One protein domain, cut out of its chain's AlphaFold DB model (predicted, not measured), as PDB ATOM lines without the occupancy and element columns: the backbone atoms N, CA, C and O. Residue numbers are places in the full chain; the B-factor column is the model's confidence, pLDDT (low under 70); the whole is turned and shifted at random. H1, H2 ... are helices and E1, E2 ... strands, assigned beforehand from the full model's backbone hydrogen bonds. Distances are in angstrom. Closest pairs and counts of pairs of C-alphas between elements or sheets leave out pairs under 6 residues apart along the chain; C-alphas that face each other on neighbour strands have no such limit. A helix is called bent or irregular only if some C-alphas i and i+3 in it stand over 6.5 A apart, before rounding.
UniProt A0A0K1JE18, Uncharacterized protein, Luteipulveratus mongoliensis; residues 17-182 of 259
ATOM      1  N   ALA A  17      55.207  38.159  78.754       91.44
ATOM      2  CA  ALA A  17      56.382  38.435  77.939       91.44
ATOM      3  C   ALA A  17      57.310  39.454  78.622       91.44
ATOM      4  O   ALA A  17      58.526  39.249  78.648       91.44
ATOM      5  N   PHE A  18      56.766  40.530  79.206       94.38
ATOM      6  CA  PHE A  18      57.573  41.544  79.902       94.38
ATOM      7  C   PHE A  18      58.239  40.950  81.122       94.38
ATOM      8  O   PHE A  18      59.434  41.134  81.323       94.38
ATOM      9  N   ASP A  19      57.474  40.197  81.905       95.25
ATOM     10  CA  ASP A  19      57.945  39.568  83.128       95.25
ATOM     11  C   ASP A  19      59.086  38.586  82.845       95.25
ATOM     12  O   ASP A  19      60.103  38.592  83.545       95.25
ATOM     13  N   ARG A  20      58.980  37.806  81.761       94.75
ATOM     14  CA  ARG A  20      60.058  36.926  81.291       94.75
ATOM     15  C   ARG A  20      61.299  37.706  80.859       94.75
ATOM     16  O   ARG A  20      62.404  37.342  81.261       94.75
ATOM     17  N   LEU A  21      61.138  38.770  80.070       94.94
ATOM     18  CA  LEU A  21      62.267  39.602  79.638       94.94
ATOM     19  C   LEU A  21      62.946  40.271  80.838       94.94
ATOM     20  O   LEU A  21      64.169  40.241  80.955       94.94
ATOM     21  N   ARG A  22      62.152  40.802  81.771       96.31
ATOM     22  CA  ARG A  22      62.602  41.394  83.032       96.31
ATOM     23  C   ARG A  22      63.425  40.409  83.851       96.31
ATOM     24  O   ARG A  22      64.528  40.748  84.273       96.31
ATOM     25  N   GLY A  23      62.933  39.181  84.020       95.75
ATOM     26  CA  GLY A  23      63.655  38.113  84.713       95.75
ATOM     27  C   GLY A  23      64.982  37.738  84.042       95.75
ATOM     28  O   GLY A  23      65.942  37.391  84.727       95.75
ATOM     29  N   ALA A  24      65.074  37.858  82.717       95.88
ATOM     30  CA  ALA A  24      66.305  37.594  81.979       95.88
ATOM     31  C   ALA A  24      67.274  38.787  81.932       95.88
ATOM     32  O   ALA A  24      68.469  38.590  81.719       95.88
ATOM     33  N   MET A  25      66.799  40.016  82.151       96.50
ATOM     34  CA  MET A  25      67.587  41.256  82.131       96.50
ATOM     35  C   MET A  25      67.927  41.783  83.537       96.50
ATOM     36  O   MET A  25      68.142  42.979  83.731       96.50
ATOM     37  N   VAL A  26      68.015  40.896  84.530       94.31
ATOM     38  CA  VAL A  26      68.485  41.246  85.881       94.31
ATOM     39  C   VAL A  26      69.906  41.830  85.868       94.31
ATOM     40  O   VAL A  26      70.667  41.670  84.910       94.31
ATOM     41  N   ALA A  27      70.289  42.518  86.947       90.31
ATOM     42  CA  ALA A  27      71.625  43.095  87.088       90.31
ATOM     43  C   ALA A  27      72.732  42.044  86.857       90.31
ATOM     44  O   ALA A  27      72.698  40.954  87.426       90.31
ATOM     45  N   GLY A  28      73.713  42.380  86.012       89.25
ATOM     46  CA  GLY A  28      74.804  41.476  85.623       89.25
ATOM     47  C   GLY A  28      74.449  40.453  84.537       89.25
ATOM     48  O   GLY A  28      75.316  39.676  84.144       89.25
ATOM     49  N   SER A  29      73.211  40.448  84.029       96.19
ATOM     50  CA  SER A  29      72.833  39.605  82.893       96.19
ATOM     51  C   SER A  29      73.569  40.027  81.613       96.19
ATOM     52  O   SER A  29      73.540  41.214  81.268       96.19
ATOM     53  N   PRO A  30      74.146  39.075  80.849       96.94
ATOM     54  CA  PRO A  30      74.713  39.351  79.531       96.94
ATOM     55  C   PRO A  30      73.726  40.038  78.579       96.94
ATOM     56  O   PRO A  30      74.106  40.983  77.898       96.94
ATOM     57  N   VAL A  31      72.444  39.642  78.600       95.75
ATOM     58  CA  VAL A  31      71.399  40.224  77.734       95.75
ATOM     59  C   VAL A  31      71.210  41.713  78.029       95.75
ATOM     60  O   VAL A  31      71.108  42.528  77.112       95.75
ATOM     61  N   ARG A  32      71.211  42.094  79.316       97.44
ATOM     62  CA  ARG A  32      71.150  43.505  79.722       97.44
ATOM     63  C   ARG A  32      72.380  44.262  79.229       97.44
ATOM     64  O   ARG A  32      72.226  45.306  78.604       97.44
ATOM     65  N   SER A  33      73.578  43.736  79.480       97.94
ATOM     66  CA  SER A  33      74.830  44.393  79.085       97.94
ATOM     67  C   SER A  33      74.953  44.581  77.571       97.94
ATOM     68  O   SER A  33      75.359  45.652  77.127       97.94
ATOM     69  N   GLU A  34      74.568  43.584  76.773       98.25
ATOM     70  CA  GLU A  34      74.556  43.683  75.310       98.25
ATOM     71  C   GLU A  34      73.546  44.724  74.819       98.25
ATOM     72  O   GLU A  34      73.873  45.525  73.944       98.25
ATOM     73  N   CYS A  35      72.352  44.774  75.416       97.69
ATOM     74  CA  CYS A  35      71.332  45.767  75.085       97.69
ATOM     75  C   CYS A  35      71.811  47.201  75.392       97.69
ATOM     76  O   CYS A  35      71.750  48.075  74.527       97.69
ATOM     77  N   GLU A  36      72.363  47.442  76.589       98.31
ATOM     78  CA  GLU A  36      72.938  48.741  76.975       98.31
ATOM     79  C   GLU A  36      74.086  49.157  76.036       98.31
ATOM     80  O   GLU A  36      74.129  50.299  75.570       98.31
ATOM     81  N   ALA A  37      74.990  48.226  75.707       98.31
ATOM     82  CA  ALA A  37      76.108  48.476  74.801       98.31
ATOM     83  C   ALA A  37      75.645  48.767  73.364       98.31
ATOM     84  O   ALA A  37      76.174  49.676  72.721       98.31
ATOM     85  N   ALA A  38      74.643  48.041  72.866       98.25
ATOM     86  CA  ALA A  38      74.080  48.249  71.536       98.25
ATOM     87  C   ALA A  38      73.393  49.616  71.418       98.25
ATOM     88  O   ALA A  38      73.613  50.327  70.436       98.25
ATOM     89  N   LEU A  39      72.616  50.023  72.429       98.06
ATOM     90  CA  LEU A  39      72.018  51.361  72.469       98.06
ATOM     91  C   LEU A  39      73.093  52.454  72.524       98.06
ATOM     92  O   LEU A  39      72.967  53.461  71.831       98.06
ATOM     93  N   GLN A  40      74.154  52.271  73.318       98.00
ATOM     94  CA  GLN A  40      75.256  53.236  73.388       98.00
ATOM     95  C   GLN A  40      75.955  53.375  72.030       98.00
ATOM     96  O   GLN A  40      76.123  54.488  71.538       98.00
ATOM     97  N   LEU A  41      76.285  52.251  71.388       97.62
ATOM     98  CA  LEU A  41      76.912  52.238  70.068       97.62
ATOM     99  C   LEU A  41      76.029  52.899  69.003       97.62
ATOM    100  O   LEU A  41      76.541  53.615  68.147       97.62
ATOM    101  N   LEU A  42      74.714  52.679  69.053       96.81
ATOM    102  CA  LEU A  42      73.765  53.310  68.138       96.81
ATOM    103  C   LEU A  42      73.849  54.842  68.205       96.81
ATOM    104  O   LEU A  42      73.943  55.491  67.163       96.81
ATOM    105  N   ILE A  43      73.852  55.406  69.414       96.75
ATOM    106  CA  ILE A  43      73.886  56.860  69.640       96.75
ATOM    107  C   ILE A  43      75.268  57.461  69.377       96.75
ATOM    108  O   ILE A  43      75.368  58.582  68.881       96.75
ATOM    109  N   ASP A  44      76.335  56.707  69.634       96.62
ATOM    110  CA  ASP A  44      77.698  57.142  69.316       96.62
ATOM    111  C   ASP A  44      77.980  57.182  67.815       96.62
ATOM    112  O   ASP A  44      78.880  57.897  67.377       96.62
ATOM    113  N   ARG A  45      77.219  56.427  67.017       95.81
ATOM    114  CA  ARG A  45      77.362  56.396  65.560       95.81
ATOM    115  C   ARG A  45      76.441  57.390  64.866       95.81
ATOM    116  O   ARG A  45      76.913  58.173  64.044       95.81
ATOM    117  N   CYS A  46      75.159  57.393  65.218       96.81
ATOM    118  CA  CYS A  46      74.132  58.184  64.545       96.81
ATOM    119  C   CYS A  46      73.495  59.174  65.524       96.81
ATOM    120  O   CYS A  46      72.813  58.757  66.458       96.81
ATOM    121  N   ASP A  47      73.648  60.480  65.284       96.31
ATOM    122  CA  ASP A  47      73.029  61.514  66.122       96.31
ATOM    123  C   ASP A  47      71.521  61.648  65.793       96.31
ATOM    124  O   ASP A  47      71.172  62.110  64.703       96.31
ATOM    125  N   PRO A  48      70.579  61.299  66.699       94.62
ATOM    126  CA  PRO A  48      69.145  61.537  66.490       94.62
ATOM    127  C   PRO A  48      68.754  63.030  66.563       94.62
ATOM    128  O   PRO A  48      67.595  63.396  66.364       94.62
ATOM    129  N   GLY A  49      69.684  63.934  66.851       93.75
ATOM    130  CA  GLY A  49      69.559  65.364  66.592       93.75
ATOM    131  C   GLY A  49      69.316  65.641  65.108       93.75
ATOM    132  O   GLY A  49      68.459  66.474  64.783       93.75
ATOM    133  N   ASP A  50      69.931  64.855  64.222       92.94
ATOM    134  CA  ASP A  50      69.754  64.947  62.776       92.94
ATOM    135  C   ASP A  50      68.434  64.328  62.322       92.94
ATOM    136  O   ASP A  50      68.100  63.178  62.618       92.94
ATOM    137  N   ARG A  51      67.661  65.086  61.534       90.06
ATOM    138  CA  ARG A  51      66.320  64.667  61.094       90.06
ATOM    139  C   ARG A  51      66.332  63.348  60.313       90.06
ATOM    140  O   ARG A  51      65.394  62.569  60.473       90.06
ATOM    141  N   GLY A  52      67.355  63.111  59.489       89.25
ATOM    142  CA  GLY A  52      67.505  61.871  58.719       89.25
ATOM    143  C   GLY A  52      67.747  60.649  59.609       89.25
ATOM    144  O   GLY A  52      67.177  59.587  59.372       89.25
ATOM    145  N   ASN A  53      68.499  60.830  60.696       94.06
ATOM    146  CA  ASN A  53      68.855  59.759  61.620       94.06
ATOM    147  C   ASN A  53      67.733  59.419  62.607       94.06
ATOM    148  O   ASN A  53      67.610  58.260  62.990       94.06
ATOM    149  N   ARG A  54      66.872  60.377  62.989       92.38
ATOM    150  CA  ARG A  54      65.785  60.176  63.981       92.38
ATOM    151  C   ARG A  54      64.964  58.912  63.762       92.38
ATOM    152  O   ARG A  54      64.722  58.167  64.707       92.38
ATOM    153  N   PHE A  55      64.521  58.692  62.527       89.69
ATOM    154  CA  PHE A  55      63.666  57.553  62.197       89.69
ATOM    155  C   PHE A  55      64.431  56.234  62.273       89.69
ATOM    156  O   PHE A  55      63.916  55.261  62.818       89.69
ATOM    157  N   VAL A  56      65.671  56.213  61.778       91.25
ATOM    158  CA  VAL A  56      66.502  55.006  61.769       91.25
ATOM    159  C   VAL A  56      66.958  54.644  63.179       91.25
ATOM    160  O   VAL A  56      66.877  53.482  63.555       91.25
ATOM    161  N   VAL A  57      67.367  55.626  63.984       94.06
ATOM    162  CA  VAL A  57      67.744  55.427  65.391       94.06
ATOM    163  C   VAL A  57      66.557  54.916  66.204       94.06
ATOM    164  O   VAL A  57      66.711  53.965  66.965       94.06
ATOM    165  N   GLY A  58      65.366  55.493  66.009       91.94
ATOM    166  CA  GLY A  58      64.137  54.989  66.624       91.94
ATOM    167  C   GLY A  58      63.910  53.515  66.291       91.94
ATOM    168  O   GLY A  58      63.867  52.694  67.199       91.94
ATOM    169  N   ALA A  59      63.871  53.170  64.999       90.50
ATOM    170  CA  ALA A  59      63.662  51.795  64.541       90.50
ATOM    171  C   ALA A  59      64.753  50.823  65.027       90.50
ATOM    172  O   ALA A  59      64.452  49.702  65.427       90.50
ATOM    173  N   ALA A  60      66.020  51.242  65.024       93.56
ATOM    174  CA  ALA A  60      67.128  50.428  65.513       93.56
ATOM    175  C   ALA A  60      66.996  50.131  67.013       93.56
ATOM    176  O   ALA A  60      67.236  49.000  67.426       93.56
ATOM    177  N   ALA A  61      66.556  51.100  67.824       95.19
ATOM    178  CA  ALA A  61      66.280  50.872  69.240       95.19
ATOM    179  C   ALA A  61      65.160  49.838  69.452       95.19
ATOM    180  O   ALA A  61      65.284  48.983  70.330       95.19
ATOM    181  N   GLU A  62      64.108  49.861  68.620       92.06
ATOM    182  CA  GLU A  62      63.061  48.828  68.653       92.06
ATOM    183  C   GLU A  62      63.643  47.437  68.362       92.06
ATOM    184  O   GLU A  62      63.378  46.485  69.094       92.06
ATOM    185  N   TRP A  63      64.493  47.327  67.336       91.38
ATOM    186  CA  TRP A  63      65.156  46.073  66.968       91.38
ATOM    187  C   TRP A  63      66.126  45.558  68.033       91.38
ATOM    188  O   TRP A  63      66.217  44.345  68.219       91.38
ATOM    189  N   VAL A  64      66.828  46.437  68.751       94.81
ATOM    190  CA  VAL A  64      67.711  46.038  69.861       94.81
ATOM    191  C   VAL A  64      66.902  45.370  70.975       94.81
ATOM    192  O   VAL A  64      67.238  44.266  71.403       94.81
ATOM    193  N   VAL A  65      65.791  45.980  71.399       93.88
ATOM    194  CA  VAL A  65      64.921  45.406  72.443       93.88
ATOM    195  C   VAL A  65      64.222  44.136  71.948       93.88
ATOM    196  O   VAL A  65      64.152  43.153  72.685       93.88
ATOM    197  N   ALA A  66      63.760  44.106  70.695       90.12
ATOM    198  CA  ALA A  66      63.177  42.903  70.099       90.12
ATOM    199  C   ALA A  66      64.191  41.747  70.032       90.12
ATOM    200  O   ALA A  66      63.840  40.604  70.313       90.12
ATOM    201  N   SER A  67      65.461  42.037  69.734       89.94
ATOM    202  CA  SER A  67      66.540  41.038  69.734       89.94
ATOM    203  C   SER A  67      66.809  40.493  71.138       89.94
ATOM    204  O   SER A  67      66.990  39.287  71.303       89.94
ATOM    205  N   ALA A  68      66.766  41.356  72.160       93.19
ATOM    206  CA  ALA A  68      66.857  40.927  73.554       93.19
ATOM    207  C   ALA A  68      65.685  40.000  73.929       93.19
ATOM    208  O   ALA A  68      65.915  38.918  74.469       93.19
ATOM    209  N   ALA A  69      64.449  40.356  73.563       91.38
ATOM    210  CA  ALA A  69      63.267  39.510  73.758       91.38
ATOM    211  C   ALA A  69      63.396  38.152  73.043       91.38
ATOM    212  O   ALA A  69      63.185  37.096  73.647       91.38
ATOM    213  N   TRP A  70      63.831  38.161  71.784       88.75
ATOM    214  CA  TRP A  70      64.055  36.945  71.007       88.75
ATOM    215  C   TRP A  70      65.094  36.020  71.648       88.75
ATOM    216  O   TRP A  70      64.876  34.811  71.731       88.75
ATOM    217  N   SER A  71      66.192  36.583  72.169       92.44
ATOM    218  CA  SER A  71      67.270  35.811  72.806       92.44
ATOM    219  C   SER A  71      66.813  34.990  74.020       92.44
ATOM    220  O   SER A  71      67.466  34.014  74.386       92.44
ATOM    221  N   VAL A  72      65.663  35.339  74.608       91.06
ATOM    222  CA  VAL A  72      65.068  34.663  75.774       91.06
ATOM    223  C   VAL A  72      63.786  33.897  75.415       91.06
ATOM    224  O   VAL A  72      62.979  33.540  76.282       91.06
ATOM    225  N   GLY A  73      63.587  33.631  74.119       85.75
ATOM    226  CA  GLY A  73      62.468  32.854  73.591       85.75
ATOM    227  C   GLY A  73      61.123  33.576  73.665       85.75
ATOM    228  O   GLY A  73      60.094  32.915  73.826       85.75
ATOM    229  N   ILE A  74      61.117  34.910  73.627       86.19
ATOM    230  CA  ILE A  74      59.902  35.711  73.448       86.19
ATOM    231  C   ILE A  74      59.805  36.052  71.966       86.19
ATOM    232  O   ILE A  74      60.681  36.713  71.407       86.19
ATOM    233  N   LEU A  75      58.733  35.597  71.324       80.50
ATOM    234  CA  LEU A  75      58.460  35.924  69.934       80.50
ATOM    235  C   LEU A  75      58.069  37.406  69.838       80.50
ATOM    236  O   LEU A  75      56.936  37.764  70.123       80.50
ATOM    237  N   SER A  76      59.009  38.270  69.461       73.31
ATOM    238  CA  SER A  76      58.781  39.706  69.291       73.31
ATOM    239  C   SER A  76      59.255  40.140  67.908       73.31
ATOM    240  O   SER A  76      60.365  39.806  67.497       73.31
ATOM    241  N   ALA A  77      58.412  40.882  67.190       67.81
ATOM    242  CA  ALA A  77      58.766  41.512  65.928       67.81
ATOM    243  C   ALA A  77      58.353  42.984  65.997       67.81
ATOM    244  O   ALA A  77      57.220  43.281  66.386       67.81
ATOM    245  N   PRO A  78      59.234  43.926  65.622       63.31
ATOM    246  CA  PRO A  78      58.852  45.327  65.574       63.31
ATOM    247  C   PRO A  78      57.743  45.529  64.537       63.31
ATOM    248  O   PRO A  78      57.695  44.860  63.500       63.31
ATOM    249  N   GLY A  79      56.845  46.473  64.814       56.41
ATOM    250  CA  GLY A  79      55.625  46.732  64.042       56.41
ATOM    251  C   GLY A  79      55.848  47.369  62.666       56.41
ATOM    252  O   GLY A  79      54.998  48.134  62.222       56.41
ATOM    253  N   GLY A  80      56.978  47.089  62.006       51.31
ATOM    254  CA  GLY A  80      57.431  47.713  60.766       51.31
ATOM    255  C   GLY A  80      56.323  47.917  59.728       51.31
ATOM    256  O   GLY A  80      55.435  47.076  59.554       51.31
ATOM    257  N   HIS A  81      56.390  49.063  59.049       49.00
ATOM    258  CA  HIS A  81      55.432  49.468  58.027       49.00
ATOM    259  C   HIS A  81      55.631  48.609  56.764       49.00
ATOM    260  O   HIS A  81      56.705  48.642  56.171       49.00
ATOM    261  N   ASN A  82      54.567  47.916  56.345       50.16
ATOM    262  CA  ASN A  82      54.399  47.175  55.085       50.16
ATOM    263  C   ASN A  82      55.210  45.879  54.913       50.16
ATOM    264  O   ASN A  82      56.368  45.911  54.503       50.16
ATOM    265  N   VAL A  83      54.537  44.734  55.068       45.94
ATOM    266  CA  VAL A  83      54.910  43.490  54.377       45.94
ATOM    267  C   VAL A  83      53.632  42.680  54.127       45.94
ATOM    268  O   VAL A  83      52.983  42.287  55.090       45.94
ATOM    269  N   ASP A  84      53.275  42.473  52.858       47.25
ATOM    270  CA  ASP A  84      52.222  41.548  52.414       47.25
ATOM    271  C   ASP A  84      52.901  40.352  51.721       47.25
ATOM    272  O   ASP A  84      53.679  40.558  50.783       47.25
ATOM    273  N   GLY A  85      52.605  39.115  52.148       46.84
ATOM    274  CA  GLY A  85      52.813  37.908  51.329       46.84
ATOM    275  C   GLY A  85      54.025  37.008  51.626       46.84
ATOM    276  O   GLY A  85      54.671  36.551  50.684       46.84
ATOM    277  N   PHE A  86      54.330  36.693  52.891       42.91
ATOM    278  CA  PHE A  86      55.371  35.706  53.247       42.91
ATOM    279  C   PHE A  86      54.867  34.714  54.310       42.91
ATOM    280  O   PHE A  86      54.126  35.126  55.189       42.91
ATOM    281  N   ASP A  87      55.328  33.454  54.319       53.22
ATOM    282  CA  ASP A  87      55.002  32.436  55.356       53.22
ATOM    283  C   ASP A  87      55.443  32.834  56.786       53.22
ATOM    284  O   ASP A  87      55.131  32.168  57.769       53.22
ATOM    285  N   LEU A  88      56.182  33.939  56.922       52.03
ATOM    286  CA  LEU A  88      56.513  34.560  58.206       52.03
ATOM    287  C   LEU A  88      55.490  35.617  58.635       52.03
ATOM    288  O   LEU A  88      55.667  36.201  59.696       52.03
ATOM    289  N   GLN A  89      54.447  35.882  57.847       56.47
ATOM    290  CA  GLN A  89      53.408  36.857  58.165       56.47
ATOM    291  C   GLN A  89      52.610  36.417  59.390       56.47
ATOM    292  O   GLN A  89      52.456  37.220  60.296       56.47
ATOM    293  N   ASP A  90      52.240  35.140  59.497       56.00
ATOM    294  CA  ASP A  90      51.573  34.601  60.691       56.00
ATOM    295  C   ASP A  90      52.484  34.665  61.925       56.00
ATOM    296  O   ASP A  90      52.043  34.995  63.025       56.00
ATOM    297  N   LEU A  91      53.786  34.406  61.746       57.31
ATOM    298  CA  LEU A  91      54.775  34.541  62.815       57.31
ATOM    299  C   LEU A  91      54.951  36.015  63.217       57.31
ATOM    300  O   LEU A  91      55.071  36.321  64.396       57.31
ATOM    301  N   GLN A  92      54.954  36.930  62.249       59.38
ATOM    302  CA  GLN A  92      55.083  38.367  62.460       59.38
ATOM    303  C   GLN A  92      53.801  38.976  63.032       59.38
ATOM    304  O   GLN A  92      53.895  39.922  63.798       59.38
ATOM    305  N   GLU A  93      52.625  38.446  62.704       64.62
ATOM    306  CA  GLU A  93      51.336  38.806  63.293       64.62
ATOM    307  C   GLU A  93      51.220  38.273  64.721       64.62
ATOM    308  O   GLU A  93      50.831  39.029  65.601       64.62
ATOM    309  N   ALA A  94      51.669  37.042  64.987       62.28
ATOM    310  CA  ALA A  94      51.784  36.502  66.344       62.28
ATOM    311  C   ALA A  94      52.840  37.237  67.194       62.28
ATOM    312  O   ALA A  94      52.746  37.262  68.419       62.28
ATOM    313  N   ALA A  95      53.849  37.829  66.550       61.03
ATOM    314  CA  ALA A  95      54.882  38.642  67.187       61.03
ATOM    315  C   ALA A  95      54.515  40.137  67.285       61.03
ATOM    316  O   ALA A  95      55.087  40.861  68.109       61.03
ATOM    317  N   ARG A  96      53.594  40.614  66.434       62.25
ATOM    318  CA  ARG A  96      53.010  41.962  66.456       62.25
ATOM    319  C   ARG A  96      52.001  42.017  67.596       62.25
ATOM    320  O   ARG A  96      51.154  41.150  67.739       62.25
ATOM    321  N   GLY A  97      52.066  43.084  68.383       61.78
ATOM    322  CA  GLY A  97      51.074  43.346  69.429       61.78
ATOM    323  C   GLY A  97      51.492  42.955  70.843       61.78
ATOM    324  O   GLY A  97      50.749  43.257  71.765       61.78
ATOM    325  N   LEU A  98      52.687  42.381  71.058       77.25
ATOM    326  CA  LEU A  98      53.208  42.267  72.431       77.25
ATOM    327  C   LEU A  98      53.417  43.652  73.052       77.25
ATOM    328  O   LEU A  98      52.992  43.907  74.174       77.25
ATOM    329  N   TRP A  99      54.072  44.543  72.304       87.56
ATOM    330  CA  TRP A  99      54.240  45.946  72.665       87.56
ATOM    331  C   TRP A  99      54.768  46.784  71.494       87.56
ATOM    332  O   TRP A  99      55.503  46.299  70.632       87.56
ATOM    333  N   SER A 100      54.441  48.073  71.485       90.75
ATOM    334  CA  SER A 100      55.165  49.106  70.745       90.75
ATOM    335  C   SER A 100      56.381  49.561  71.549       90.75
ATOM    336  O   SER A 100      56.373  49.515  72.775       90.75
ATOM    337  N   ILE A 101      57.426  50.046  70.885       93.06
ATOM    338  CA  ILE A 101      58.580  50.634  71.564       93.06
ATOM    339  C   ILE A 101      58.663  52.107  71.186       93.06
ATOM    340  O   ILE A 101      58.546  52.476  70.019       93.06
ATOM    341  N   LYS A 102      58.840  52.976  72.182       95.25
ATOM    342  CA  LYS A 102      59.026  54.416  71.987       95.25
ATOM    343  C   LYS A 102      60.308  54.844  72.673       95.25
ATOM    344  O   LYS A 102      60.388  54.873  73.898       95.25
ATOM    345  N   ALA A 103      61.307  55.203  71.876       96.56
ATOM    346  CA  ALA A 103      62.605  55.634  72.372       96.56
ATOM    347  C   ALA A 103      62.818  57.137  72.176       96.56
ATOM    348  O   ALA A 103      62.510  57.702  71.126       96.56
ATOM    349  N   SER A 104      63.378  57.780  73.197       96.94
ATOM    350  CA  SER A 104      63.938  59.125  73.126       96.94
ATOM    351  C   SER A 104      65.293  59.105  73.807       96.94
ATOM    352  O   SER A 104      65.408  58.675  74.948       96.94
ATOM    353  N   PHE A 105      66.310  59.612  73.122       97.19
ATOM    354  CA  PHE A 105      67.671  59.702  73.650       97.19
ATOM    355  C   PHE A 105      68.027  61.135  74.061       97.19
ATOM    356  O   PHE A 105      69.178  61.441  74.333       97.19
ATOM    357  N   GLN A 106      67.055  62.048  74.096       96.38
ATOM    358  CA  GLN A 106      67.302  63.426  74.514       96.38
ATOM    359  C   GLN A 106      67.619  63.490  76.014       96.38
ATOM    360  O   GLN A 106      67.011  62.795  76.825       96.38
ATOM    361  N   GLU A 107      68.545  64.368  76.401       94.94
ATOM    362  CA  GLU A 107      68.847  64.618  77.816       94.94
ATOM    363  C   GLU A 107      67.631  65.222  78.544       94.94
ATOM    364  O   GLU A 107      67.284  64.852  79.670       94.94
ATOM    365  N   LYS A 108      66.938  66.152  77.879       96.62
ATOM    366  CA  LYS A 108      65.749  66.815  78.417       96.62
ATOM    367  C   LYS A 108      64.517  65.941  78.223       96.62
ATOM    368  O   LYS A 108      64.308  65.366  77.163       96.62
ATOM    369  N   ALA A 109      63.668  65.920  79.246       96.44
ATOM    370  CA  ALA A 109      62.376  65.257  79.177       96.44
ATOM    371  C   ALA A 109      61.487  65.954  78.136       96.44
ATOM    372  O   ALA A 109      61.221  67.153  78.249       96.44
ATOM    373  N   ALA A 110      61.013  65.190  77.157       96.25
ATOM    374  CA  ALA A 110      60.087  65.638  76.126       96.25
ATOM    375  C   ALA A 110      58.904  64.658  76.012       96.25
ATOM    376  O   ALA A 110      59.033  63.496  76.408       96.25
ATOM    377  N   PRO A 111      57.738  65.094  75.503       97.25
ATOM    378  CA  PRO A 111      56.624  64.190  75.245       97.25
ATOM    379  C   PRO A 111      56.981  63.117  74.213       97.25
ATOM    380  O   PRO A 111      57.605  63.407  73.190       97.25
ATOM    381  N   PHE A 112      56.519  61.893  74.448       96.88
ATOM    382  CA  PHE A 112      56.612  60.807  73.485       96.88
ATOM    383  C   PHE A 112      55.467  60.886  72.487       96.88
ATOM    384  O   PHE A 112      54.305  61.056  72.856       96.88
ATOM    385  N   ARG A 113      55.794  60.715  71.210       94.62
ATOM    386  CA  ARG A 113      54.815  60.559  70.138       94.62
ATOM    387  C   ARG A 113      54.273  59.131  70.154       94.62
ATOM    388  O   ARG A 113      55.014  58.200  69.856       94.62
ATOM    389  N   ILE A 114      52.992  58.960  70.467       94.06
ATOM    390  CA  ILE A 114      52.368  57.633  70.556       94.06
ATOM    391  C   ILE A 114      51.935  57.159  69.172       94.06
ATOM    392  O   ILE A 114      52.442  56.156  68.669       94.06
ATOM    393  N   SER A 115      51.068  57.929  68.516       90.62
ATOM    394  CA  SER A 115      50.583  57.626  67.171       90.62
ATOM    395  C   SER A 115      50.686  58.841  66.254       90.62
ATOM    396  O   SER A 115      50.578  59.993  66.688       90.62
ATOM    397  N   ASN A 116      50.896  58.577  64.966       84.94
ATOM    398  CA  ASN A 116      50.781  59.590  63.927       84.94
ATOM    399  C   ASN A 116      49.329  59.634  63.444       84.94
ATOM    400  O   ASN A 116      48.767  58.608  63.072       84.94
ATOM    401  N   GLY A 117      48.740  60.822  63.432       78.56
ATOM    402  CA  GLY A 117      47.469  61.108  62.787       78.56
ATOM    403  C   GLY A 117      47.742  61.846  61.485       78.56
ATOM    404  O   GLY A 117      47.713  63.072  61.455       78.56
ATOM    405  N   LEU A 118      48.079  61.118  60.415       74.31
ATOM    406  CA  LEU A 118      48.243  61.704  59.080       74.31
ATOM    407  C   LEU A 118      46.890  62.284  58.620       74.31
ATOM    408  O   LEU A 118      46.090  61.580  58.013       74.31
ATOM    409  N   GLY A 119      46.621  63.553  58.949       69.00
ATOM    410  CA  GLY A 119      45.380  64.257  58.605       69.00
ATOM    411  C   GLY A 119      44.237  64.140  59.624       69.00
ATOM    412  O   GLY A 119      43.086  64.353  59.250       69.00
ATOM    413  N   GLY A 120      44.505  63.813  60.892       74.25
ATOM    414  CA  GLY A 120      43.454  63.729  61.911       74.25
ATOM    415  C   GLY A 120      43.970  63.466  63.322       74.25
ATOM    416  O   GLY A 120      45.175  63.367  63.549       74.25
ATOM    417  N   ALA A 121      43.050  63.322  64.278       69.81
ATOM    418  CA  ALA A 121      43.409  62.884  65.622       69.81
ATOM    419  C   ALA A 121      44.083  61.502  65.543       69.81
ATOM    420  O   ALA A 121      43.585  60.597  64.873       69.81
ATOM    421  N   GLY A 122      45.243  61.349  66.189       79.31
ATOM    422  CA  GLY A 122      45.892  60.041  66.308       79.31
ATOM    423  C   GLY A 122      44.996  59.052  67.064       79.31
ATOM    424  O   GLY A 122      44.053  59.451  67.742       79.31
ATOM    425  N   ARG A 123      45.300  57.754  66.986       85.69
ATOM    426  CA  ARG A 123      44.454  56.678  67.543       85.69
ATOM    427  C   ARG A 123      44.459  56.584  69.076       85.69
ATOM    428  O   ARG A 123      43.861  55.673  69.625       85.69
ATOM    429  N   GLY A 124      45.125  57.502  69.773       90.62
ATOM    430  CA  GLY A 124      45.396  57.350  71.203       90.62
ATOM    431  C   GLY A 124      46.557  56.392  71.448       90.62
ATOM    432  O   GLY A 124      47.469  56.307  70.623       90.62
ATOM    433  N   MET A 125      46.533  55.734  72.604       93.12
ATOM    434  CA  MET A 125      47.423  54.639  72.973       93.12
ATOM    435  C   MET A 125      46.581  53.369  73.048       93.12
ATOM    436  O   MET A 125      45.832  53.187  74.000       93.12
ATOM    437  N   THR A 126      46.647  52.556  72.000       92.31
ATOM    438  CA  THR A 126      45.826  51.346  71.837       92.31
ATOM    439  C   THR A 126      46.578  50.065  72.149       92.31
ATOM    440  O   THR A 126      45.953  49.040  72.364       92.31
ATOM    441  N   ASP A 127      47.905  50.135  72.175       92.12
ATOM    442  CA  ASP A 127      48.783  48.982  72.308       92.12
ATOM    443  C   ASP A 127      49.663  49.151  73.552       92.12
ATOM    444  O   ASP A 127      50.089  50.285  73.847       92.12
ATOM    445  N   PRO A 128      50.005  48.055  74.256       94.56
ATOM    446  CA  PRO A 128      51.041  48.092  75.274       94.56
ATOM    447  C   PRO A 128      52.304  48.725  74.704       94.56
ATOM    448  O   PRO A 128      52.674  48.479  73.560       94.56
ATOM    449  N   THR A 129      52.950  49.611  75.453       95.81
ATOM    450  CA  THR A 129      54.087  50.381  74.949       95.81
ATOM    451  C   THR A 129      55.221  50.393  75.957       95.81
ATOM    452  O   THR A 129      55.027  50.745  77.116       95.81
ATOM    453  N   VAL A 130      56.422  50.049  75.496       97.19
ATOM    454  CA  VAL A 130      57.669  50.141  76.249       97.19
ATOM    455  C   VAL A 130      58.356  51.467  75.923       97.19
ATOM    456  O   VAL A 130      58.709  51.744  74.774       97.19
ATOM    457  N   PHE A 131      58.560  52.292  76.944       98.25
ATOM    458  CA  PHE A 131      59.220  53.589  76.836       98.25
ATOM    459  C   PHE A 131      60.692  53.495  77.233       98.25
ATOM    460  O   PHE A 131      61.032  52.922  78.268       98.25
ATOM    461  N   LEU A 132      61.559  54.101  76.418       98.00
ATOM    462  CA  LEU A 132      62.993  54.238  76.673       98.00
ATOM    463  C   LEU A 132      63.373  55.716  76.745       98.00
ATOM    464  O   LEU A 132      63.132  56.472  75.801       98.00
ATOM    465  N   HIS A 133      64.007  56.115  77.847       98.44
ATOM    466  CA  HIS A 133      64.565  57.455  78.030       98.44
ATOM    467  C   HIS A 133      65.752  57.434  79.002       98.44
ATOM    468  O   HIS A 133      65.651  56.769  80.031       98.44
ATOM    469  N   PRO A 134      66.789  58.274  78.818       98.25
ATOM    470  CA  PRO A 134      67.902  58.427  79.770       98.25
ATOM    471  C   PRO A 134      67.525  58.838  81.201       98.25
ATOM    472  O   PRO A 134      68.367  58.855  82.091       98.25
ATOM    473  N   ARG A 135      66.271  59.251  81.421       98.25
ATOM    474  CA  ARG A 135      65.759  59.749  82.708       98.25
ATOM    475  C   ARG A 135      64.738  58.799  83.331       98.25
ATOM    476  O   ARG A 135      64.151  59.136  84.355       98.25
ATOM    477  N   LEU A 136      64.493  57.661  82.687       98.38
ATOM    478  CA  LEU A 136      63.740  56.552  83.252       98.38
ATOM    479  C   LEU A 136      64.735  55.559  83.874       98.38
ATOM    480  O   LEU A 136      65.894  55.530  83.461       98.38
ATOM    481  N   PRO A 137      64.305  54.740  84.846       98.12
ATOM    482  CA  PRO A 137      65.158  53.714  85.459       98.12
ATOM    483  C   PRO A 137      65.539  52.563  84.503       98.12
ATOM    484  O   PRO A 137      66.327  51.695  84.872       98.12
ATOM    485  N   GLY A 138      64.977  52.533  83.292       97.94
ATOM    486  CA  GLY A 138      65.232  51.523  82.270       97.94
ATOM    487  C   GLY A 138      64.091  51.459  81.261       97.94
ATOM    488  O   GLY A 138      63.561  52.504  80.872       97.94
ATOM    489  N   LEU A 139      63.711  50.248  80.846       98.25
ATOM    490  CA  LEU A 139      62.525  50.020  80.015       98.25
ATOM    491  C   LEU A 139      61.276  50.117  80.891       98.25
ATOM    492  O   LEU A 139      61.207  49.431  81.908       98.25
ATOM    493  N   VAL A 140      60.297  50.928  80.495       98.50
ATOM    494  CA  VAL A 140      59.041  51.091  81.248       98.50
ATOM    495  C   VAL A 140      57.869  50.646  80.391       98.50
ATOM    496  O   VAL A 140      57.580  51.292  79.383       98.50
ATOM    497  N   LEU A 141      57.199  49.561  80.777       98.06
ATOM    498  CA  LEU A 141      55.974  49.105  80.129       98.06
ATOM    499  C   LEU A 141      54.778  49.918  80.618       98.06
ATOM    500  O   LEU A 141      54.608  50.131  81.811       98.06
ATOM    501  N   ILE A 142      53.914  50.306  79.688       98.12
ATOM    502  CA  ILE A 142      52.569  50.788  79.981       98.12
ATOM    503  C   ILE A 142      51.615  50.060  79.046       98.12
ATOM    504  O   ILE A 142      51.612  50.286  77.838       98.12
ATOM    505  N   ASP A 143      50.803  49.188  79.614       96.62
ATOM    506  CA  ASP A 143      49.627  48.611  78.968       96.62
ATOM    507  C   ASP A 143      48.403  49.532  79.155       96.62
ATOM    508  O   ASP A 143      48.067  49.812  80.307       96.62
ATOM    509  N   PRO A 144      47.747  50.040  78.092       96.12
ATOM    510  CA  PRO A 144      46.608  50.947  78.227       96.12
ATOM    511  C   PRO A 144      45.338  50.298  78.801       96.12
ATOM    512  O   PRO A 144      44.487  51.029  79.312       96.12
ATOM    513  N   GLU A 145      45.198  48.970  78.745       95.44
ATOM    514  CA  GLU A 145      44.059  48.254  79.334       95.44
ATOM    515  C   GLU A 145      44.226  48.074  80.848       95.44
ATOM    516  O   GLU A 145      43.253  48.140  81.600       95.44
ATOM    517  N   VAL A 146      45.470  47.907  81.306       96.00
ATOM    518  CA  VAL A 146      45.804  47.729  82.729       96.00
ATOM    519  C   VAL A 146      46.048  49.077  83.420       96.00
ATOM    520  O   VAL A 146      45.529  49.339  84.503       96.00
ATOM    521  N   HIS A 147      46.794  49.973  82.775       96.88
ATOM    522  CA  HIS A 147      47.277  51.244  83.327       96.88
ATOM    523  C   HIS A 147      46.473  52.427  82.775       96.88
ATOM    524  O   HIS A 147      46.994  53.380  82.177       96.88
ATOM    525  N   THR A 148      45.154  52.333  82.947       96.94
ATOM    526  CA  THR A 148      44.178  53.286  82.395       96.94
ATOM    527  C   THR A 148      44.401  54.727  82.868       96.94
ATOM    528  O   THR A 148      44.107  55.672  82.135       96.94
ATOM    529  N   ASP A 149      44.970  54.919  84.059       97.38
ATOM    530  CA  ASP A 149      45.289  56.222  84.640       97.38
ATOM    531  C   ASP A 149      46.381  56.966  83.854       97.38
ATOM    532  O   ASP A 149      46.312  58.191  83.711       97.38
ATOM    533  N   VAL A 150      47.362  56.240  83.305       97.56
ATOM    534  CA  VAL A 150      48.405  56.818  82.450       97.56
ATOM    535  C   VAL A 150      47.900  56.988  81.022       97.56
ATOM    536  O   VAL A 150      48.122  58.043  80.421       97.56
ATOM    537  N   ALA A 151      47.168  56.002  80.494       96.69
ATOM    538  CA  ALA A 151      46.572  56.073  79.159       96.69
ATOM    539  C   ALA A 151      45.604  57.263  79.016       96.69
ATOM    540  O   ALA A 151      45.607  57.949  77.992       96.69
ATOM    541  N   ALA A 152      44.852  57.595  80.070       96.94
ATOM    542  CA  ALA A 152      43.969  58.761  80.111       96.94
ATOM    543  C   ALA A 152      44.708  60.112  80.017       96.94
ATOM    544  O   ALA A 152      44.079  61.139  79.760       96.94
ATOM    545  N   ARG A 153      46.035  60.138  80.210       97.75
ATOM    546  CA  ARG A 153      46.874  61.344  80.074       97.75
ATOM    547  C   ARG A 153      47.456  61.527  78.671       97.75
ATOM    548  O   ARG A 153      48.264  62.432  78.462       97.75
ATOM    549  N   VAL A 154      47.077  60.680  77.716       97.44
ATOM    550  CA  VAL A 154      47.428  60.857  76.305       97.44
ATOM    551  C   VAL A 154      46.661  62.052  75.741       97.44
ATOM    552  O   VAL A 154      45.438  62.122  75.801       97.44
ATOM    553  N   GLU A 155      47.391  62.994  75.153       96.31
ATOM    554  CA  GLU A 155      46.830  64.203  74.563       96.31
ATOM    555  C   GLU A 155      46.773  64.099  73.039       96.31
ATOM    556  O   GLU A 155      47.763  63.770  72.376       96.31
ATOM    557  N   SER A 156      45.634  64.483  72.467       94.44
ATOM    558  CA  SER A 156      45.510  64.717  71.028       94.44
ATOM    559  C   SER A 156      46.134  66.056  70.638       94.44
ATOM    560  O   SER A 156      45.869  67.099  71.234       94.44
ATOM    561  N   LYS A 157      46.965  66.030  69.599       92.44
ATOM    562  CA  LYS A 157      47.540  67.187  68.904       92.44
ATOM    563  C   LYS A 157      47.104  67.145  67.439       92.44
ATOM    564  O   LYS A 157      46.590  66.130  66.973       92.44
ATOM    565  N   GLN A 158      47.349  68.235  66.710       88.88
ATOM    566  CA  GLN A 158      46.951  68.376  65.303       88.88
ATOM    567  C   GLN A 158      47.395  67.191  64.432       88.88
ATOM    568  O   GLN A 158      46.602  66.691  63.645       88.88
ATOM    569  N   ASP A 159      48.624  66.710  64.630       88.38
ATOM    570  CA  ASP A 159      49.189  65.672  63.766       88.38
ATOM    571  C   ASP A 159      49.183  64.277  64.402       88.38
ATOM    572  O   ASP A 159      49.798  63.371  63.852       88.38
ATOM    573  N   GLY A 160      48.612  64.065  65.593       92.69
ATOM    574  CA  GLY A 160      48.654  62.759  66.272       92.69
ATOM    575  C   GLY A 160      48.546  62.844  67.791       92.69
ATOM    576  O   GLY A 160      48.151  63.875  68.322       92.69
ATOM    577  N   THR A 161      48.910  61.777  68.501       95.00
ATOM    578  CA  THR A 161      48.801  61.723  69.970       95.00
ATOM    579  C   THR A 161      50.157  61.703  70.657       95.00
ATOM    580  O   THR A 161      51.133  61.152  70.135       95.00
ATOM    581  N   VAL A 162      50.229  62.331  71.828       96.56
ATOM    582  CA  VAL A 162      51.449  62.411  72.636       96.56
ATOM    583  C   VAL A 162      51.170  62.044  74.086       96.56
ATOM    584  O   VAL A 162      50.093  62.326  74.600       96.56
ATOM    585  N   LEU A 163      52.157  61.458  74.757       97.94
ATOM    586  CA  LEU A 163      52.150  61.244  76.200       97.94
ATOM    587  C   LEU A 163      53.308  62.030  76.808       97.94
ATOM    588  O   LEU A 163      54.460  61.882  76.395       97.94
ATOM    589  N   ALA A 164      53.010  62.901  77.769       98.19
ATOM    590  CA  ALA A 164      54.047  63.645  78.469       98.19
ATOM    591  C   ALA A 164      54.984  62.692  79.237       98.19
ATOM    592  O   ALA A 164      54.572  61.639  79.713       98.19
ATOM    593  N   PHE A 165      56.244  63.097  79.410       98.50
ATOM    594  CA  PHE A 165      57.242  62.296  80.126       98.50
ATOM    595  C   PHE A 165      56.856  62.016  81.588       98.50
ATOM    596  O   PHE A 165      57.071  60.921  82.097       98.50
ATOM    597  N   ARG A 166      56.300  63.018  82.285       98.44
ATOM    598  CA  ARG A 166      56.069  62.948  83.734       98.44
ATOM    599  C   ARG A 166      55.145  61.788  84.150       98.44
ATOM    600  O   ARG A 166      55.562  61.056  85.039       98.44
ATOM    601  N   PRO A 167      53.978  61.566  83.515       98.62
ATOM    602  CA  PRO A 167      53.164  60.373  83.745       98.62
ATOM    603  C   PRO A 167      53.930  59.047  83.671       98.62
ATOM    604  O   PRO A 167      53.741  58.202  84.533       98.62
ATOM    605  N   ILE A 168      54.823  58.890  82.690       98.62
ATOM    606  CA  ILE A 168      55.617  57.665  82.502       98.62
ATOM    607  C   ILE A 168      56.611  57.494  83.658       98.62
ATOM    608  O   ILE A 168      56.759  56.406  84.202       98.62
ATOM    609  N   ALA A 169      57.279  58.578  84.058       98.62
ATOM    610  CA  ALA A 169      58.227  58.546  85.166       98.62
ATOM    611  C   ALA A 169      57.547  58.283  86.520       98.62
ATOM    612  O   ALA A 169      58.068  57.509  87.317       98.62
ATOM    613  N   ASP A 170      56.389  58.902  86.772       98.56
ATOM    614  CA  ASP A 170      55.597  58.648  87.981       98.56
ATOM    615  C   ASP A 170      55.103  57.194  88.012       98.56
ATOM    616  O   ASP A 170      55.201  56.536  89.047       98.56
ATOM    617  N   HIS A 171      54.659  56.671  86.864       98.56
ATOM    618  CA  HIS A 171      54.265  55.274  86.709       98.56
ATOM    619  C   HIS A 171      55.420  54.314  87.014       98.56
ATOM    620  O   HIS A 171      55.252  53.403  87.813       98.56
ATOM    621  N   ALA A 172      56.615  54.562  86.471       98.25
ATOM    622  CA  ALA A 172      57.795  53.731  86.724       98.25
ATOM    623  C   ALA A 172      58.189  53.658  88.213       98.25
ATOM    624  O   ALA A 172      58.753  52.661  88.654       98.25
ATOM    625  N   VAL A 173      57.909  54.709  88.991       98.19
ATOM    626  CA  VAL A 173      58.149  54.724  90.444       98.19
ATOM    627  C   VAL A 173      57.058  53.961  91.195       98.19
ATOM    628  O   VAL A 173      57.365  53.240  92.143       98.19
ATOM    629  N   ALA A 174      55.795  54.130  90.799       97.81
ATOM    630  CA  ALA A 174      54.655  53.484  91.446       97.81
ATOM    631  C   ALA A 174      54.542  51.984  91.120       97.81
ATOM    632  O   ALA A 174      54.053  51.227  91.954       97.81
ATOM    633  N   HIS A 175      55.021  51.575  89.943       97.56
ATOM    634  CA  HIS A 175      54.917  50.225  89.390       97.56
ATOM    635  C   HIS A 175      56.302  49.680  89.020       97.56
ATOM    636  O   HIS A 175      56.630  49.562  87.834       97.56
ATOM    637  N   PRO A 176      57.153  49.348  90.009       97.38
ATOM    638  CA  PRO A 176      58.463  48.756  89.740       97.38
ATOM    639  C   PRO A 176      58.358  47.422  88.983       97.38
ATOM    640  O   PRO A 176      59.312  47.009  88.325       97.38
ATOM    641  N   GLU A 177      57.203  46.752  89.022       96.81
ATOM    642  CA  GLU A 177      56.933  45.573  88.207       96.81
ATOM    643  C   GLU A 177      56.937  45.827  86.701       96.81
ATOM    644  O   GLU A 177      57.324  44.948  85.933       96.81
ATOM    645  N   CYS A 178      56.592  47.043  86.289       97.94
ATOM    646  CA  CYS A 178      56.578  47.484  84.900       97.94
ATOM    647  C   CYS A 178      57.934  48.046  84.447       97.94
ATOM    648  O   CYS A 178      58.018  48.669  83.388       97.94
ATOM    649  N   VAL A 179      59.005  47.830  85.222       98.38
ATOM    650  CA  VAL A 179      60.350  48.338  84.934       98.38
ATOM    651  C   VAL A 179      61.350  47.200  84.725       98.38
ATOM    652  O   VAL A 179      61.509  46.321  85.572       98.38
ATOM    653  N   ILE A 180      62.096  47.264  83.621       97.69
ATOM    654  CA  ILE A 180      63.339  46.503  83.429       97.69
ATOM    655  C   ILE A 180      64.491  47.476  83.606       97.69
ATOM    656  O   ILE A 180      64.730  48.317  82.739       97.69
ATOM    657  N   GLU A 181      65.182  47.377  84.736       98.19
ATOM    658  CA  GLU A 181      66.279  48.281  85.063       98.19
ATOM    659  C   GLU A 181      67.425  48.131  84.057       98.19
ATOM    660  O   GLU A 181      67.982  47.045  83.891       98.19
ATOM    661  N   MET A 182      67.791  49.231  83.399       98.06
ATOM    662  CA  MET A 182      68.945  49.299  82.507       98.06
ATOM    663  C   MET A 182      69.338  50.748  82.224       98.06
ATOM    664  O   MET A 182      68.531  51.671  82.340       98.06
TER     665      MET A 182
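This is residues 17 to 182 of the 259 residues of an uncharacterized protein of Luteipulveratus mongoliensis (UniProt A0A0K1JE18). A four-stranded sheet, E1 E3 E4 E7, makes the middle of three layers, with H1 and H3 over one face and H6 over the other, while H2 packs on H3 as the first half of a long helical hairpin. A small three-stranded sheet, E2 E6 E5, is set off from the first and comes near it at E1, and residues 84 to 90, the last two of them in H4, stick out from the body. The printed part has 166 residues with six named helices and seven named strands, in the order H1 H2 H3 H4 E1 E2 E3 E4 H5 E5 E6 H6 E7. The larger sheet runs E1 E3 E4 E7 and is mixed, the smaller runs E2 E6 E5 and is antiparallel; the class is mixed, helices and strands. The whole is compact, with a radius of gyration of the C-alphas of 15.6 A, and spans 42 by 42 by 35 A.

H1, residues 17 to 24, begins at C-alpha 17 at (56.382, 38.435, 77.939) and is 10.7 A long. H2, residues 30 to 45, is 22.2 A long, and H3, residues 51 to 71, is 31.2 A long. H3 is only just irregular: C-alphas 52 and 55 are 6.7 A apart. H4 holds residues 89 to 95. E1 holds residues 100 to 103, and E2, residues 112 to 116, is 11.3 A long. E3 is residues 129 to 132, and E4, residues 138 to 142, is 12.9 A long, with C-alpha 138 at (65.232, 51.523, 82.270). H5 is residues 148 to 151, E5 residues 154 to 157 and E6 residues 160 to 163. H6, residues 165 to 174, is 14.6 A long. E7, residues 179 to 181, ends at C-alpha 181 at (66.279, 48.281, 85.063).

In the larger sheet E1 and E3 are parallel, with N 130 and O 100 at 2.8 A. E3 and E4, a hairpin, are antiparallel, with N 131 and O 140 at 2.8 A. E4 and E7 are antiparallel, with N 139 and O 180 at 2.9 A. The pairing of E4 is staggered: residues 138 to 140 pair with E7 and 140 to 142 with E3. H3 is on this sheet at a height of 8.3 A, over E1 and E3, slantwise to E1 at 52 degrees on the local plane; their closest C-alphas are those of Glu 62 and Ile 101, 5.6 A apart. H1 is on the same face at a height of 9.5 A, over E7 and along it at 24 degrees on the local plane; the closest C-alphas are those of Arg 22 and Ile 180, 5.2 A apart. H6 is on the opposite face at a height of 9.6 A, over E4 and only just over E3, where 3 of its C-alphas fall, and runs across E4 at 86 degrees on the local plane; the closest C-alphas are those of Val 140 and Ala 172, 6.2 A apart. H2 is not on the sheet; it touches H3 in a helical hairpin, at a shallow tilt of 12 degrees, opposite ways, with Val 31 and Ala 68 closest at 6.2 A between C-alphas. H5 and H6 only just touch, with 3 pairs of C-alphas within 8 A, the closest those of Val 150 and Pro 167, 6.1 A apart. H4 and H3 are apart. In the smaller sheet E2 and E6 are antiparallel, with N 112 and O 163 at 2.8 A, and E5 and E6 form a hairpin, with N 155 and O 162 at 2.8 A. The closest C-alphas of E1 and E2 are those of Lys 102 and Phe 112, 7.0 A apart. Every O i to N i+4 pair is within hydrogen-bond range in H1, H2, H4 and H6; in H3 15 of 17 are, and H5 is too short for such a pair.

The two C-alphas farthest apart are those of Gly 28 and Gly 119, at 46.0 A. The printed part has no cut. The links from H3 to H4, 17 residues, and from E2 to E3, 12 residues, are long. The mean pLDDT of the printed part is 89.0; residues 77 to 97, 119 and 121 are under 70.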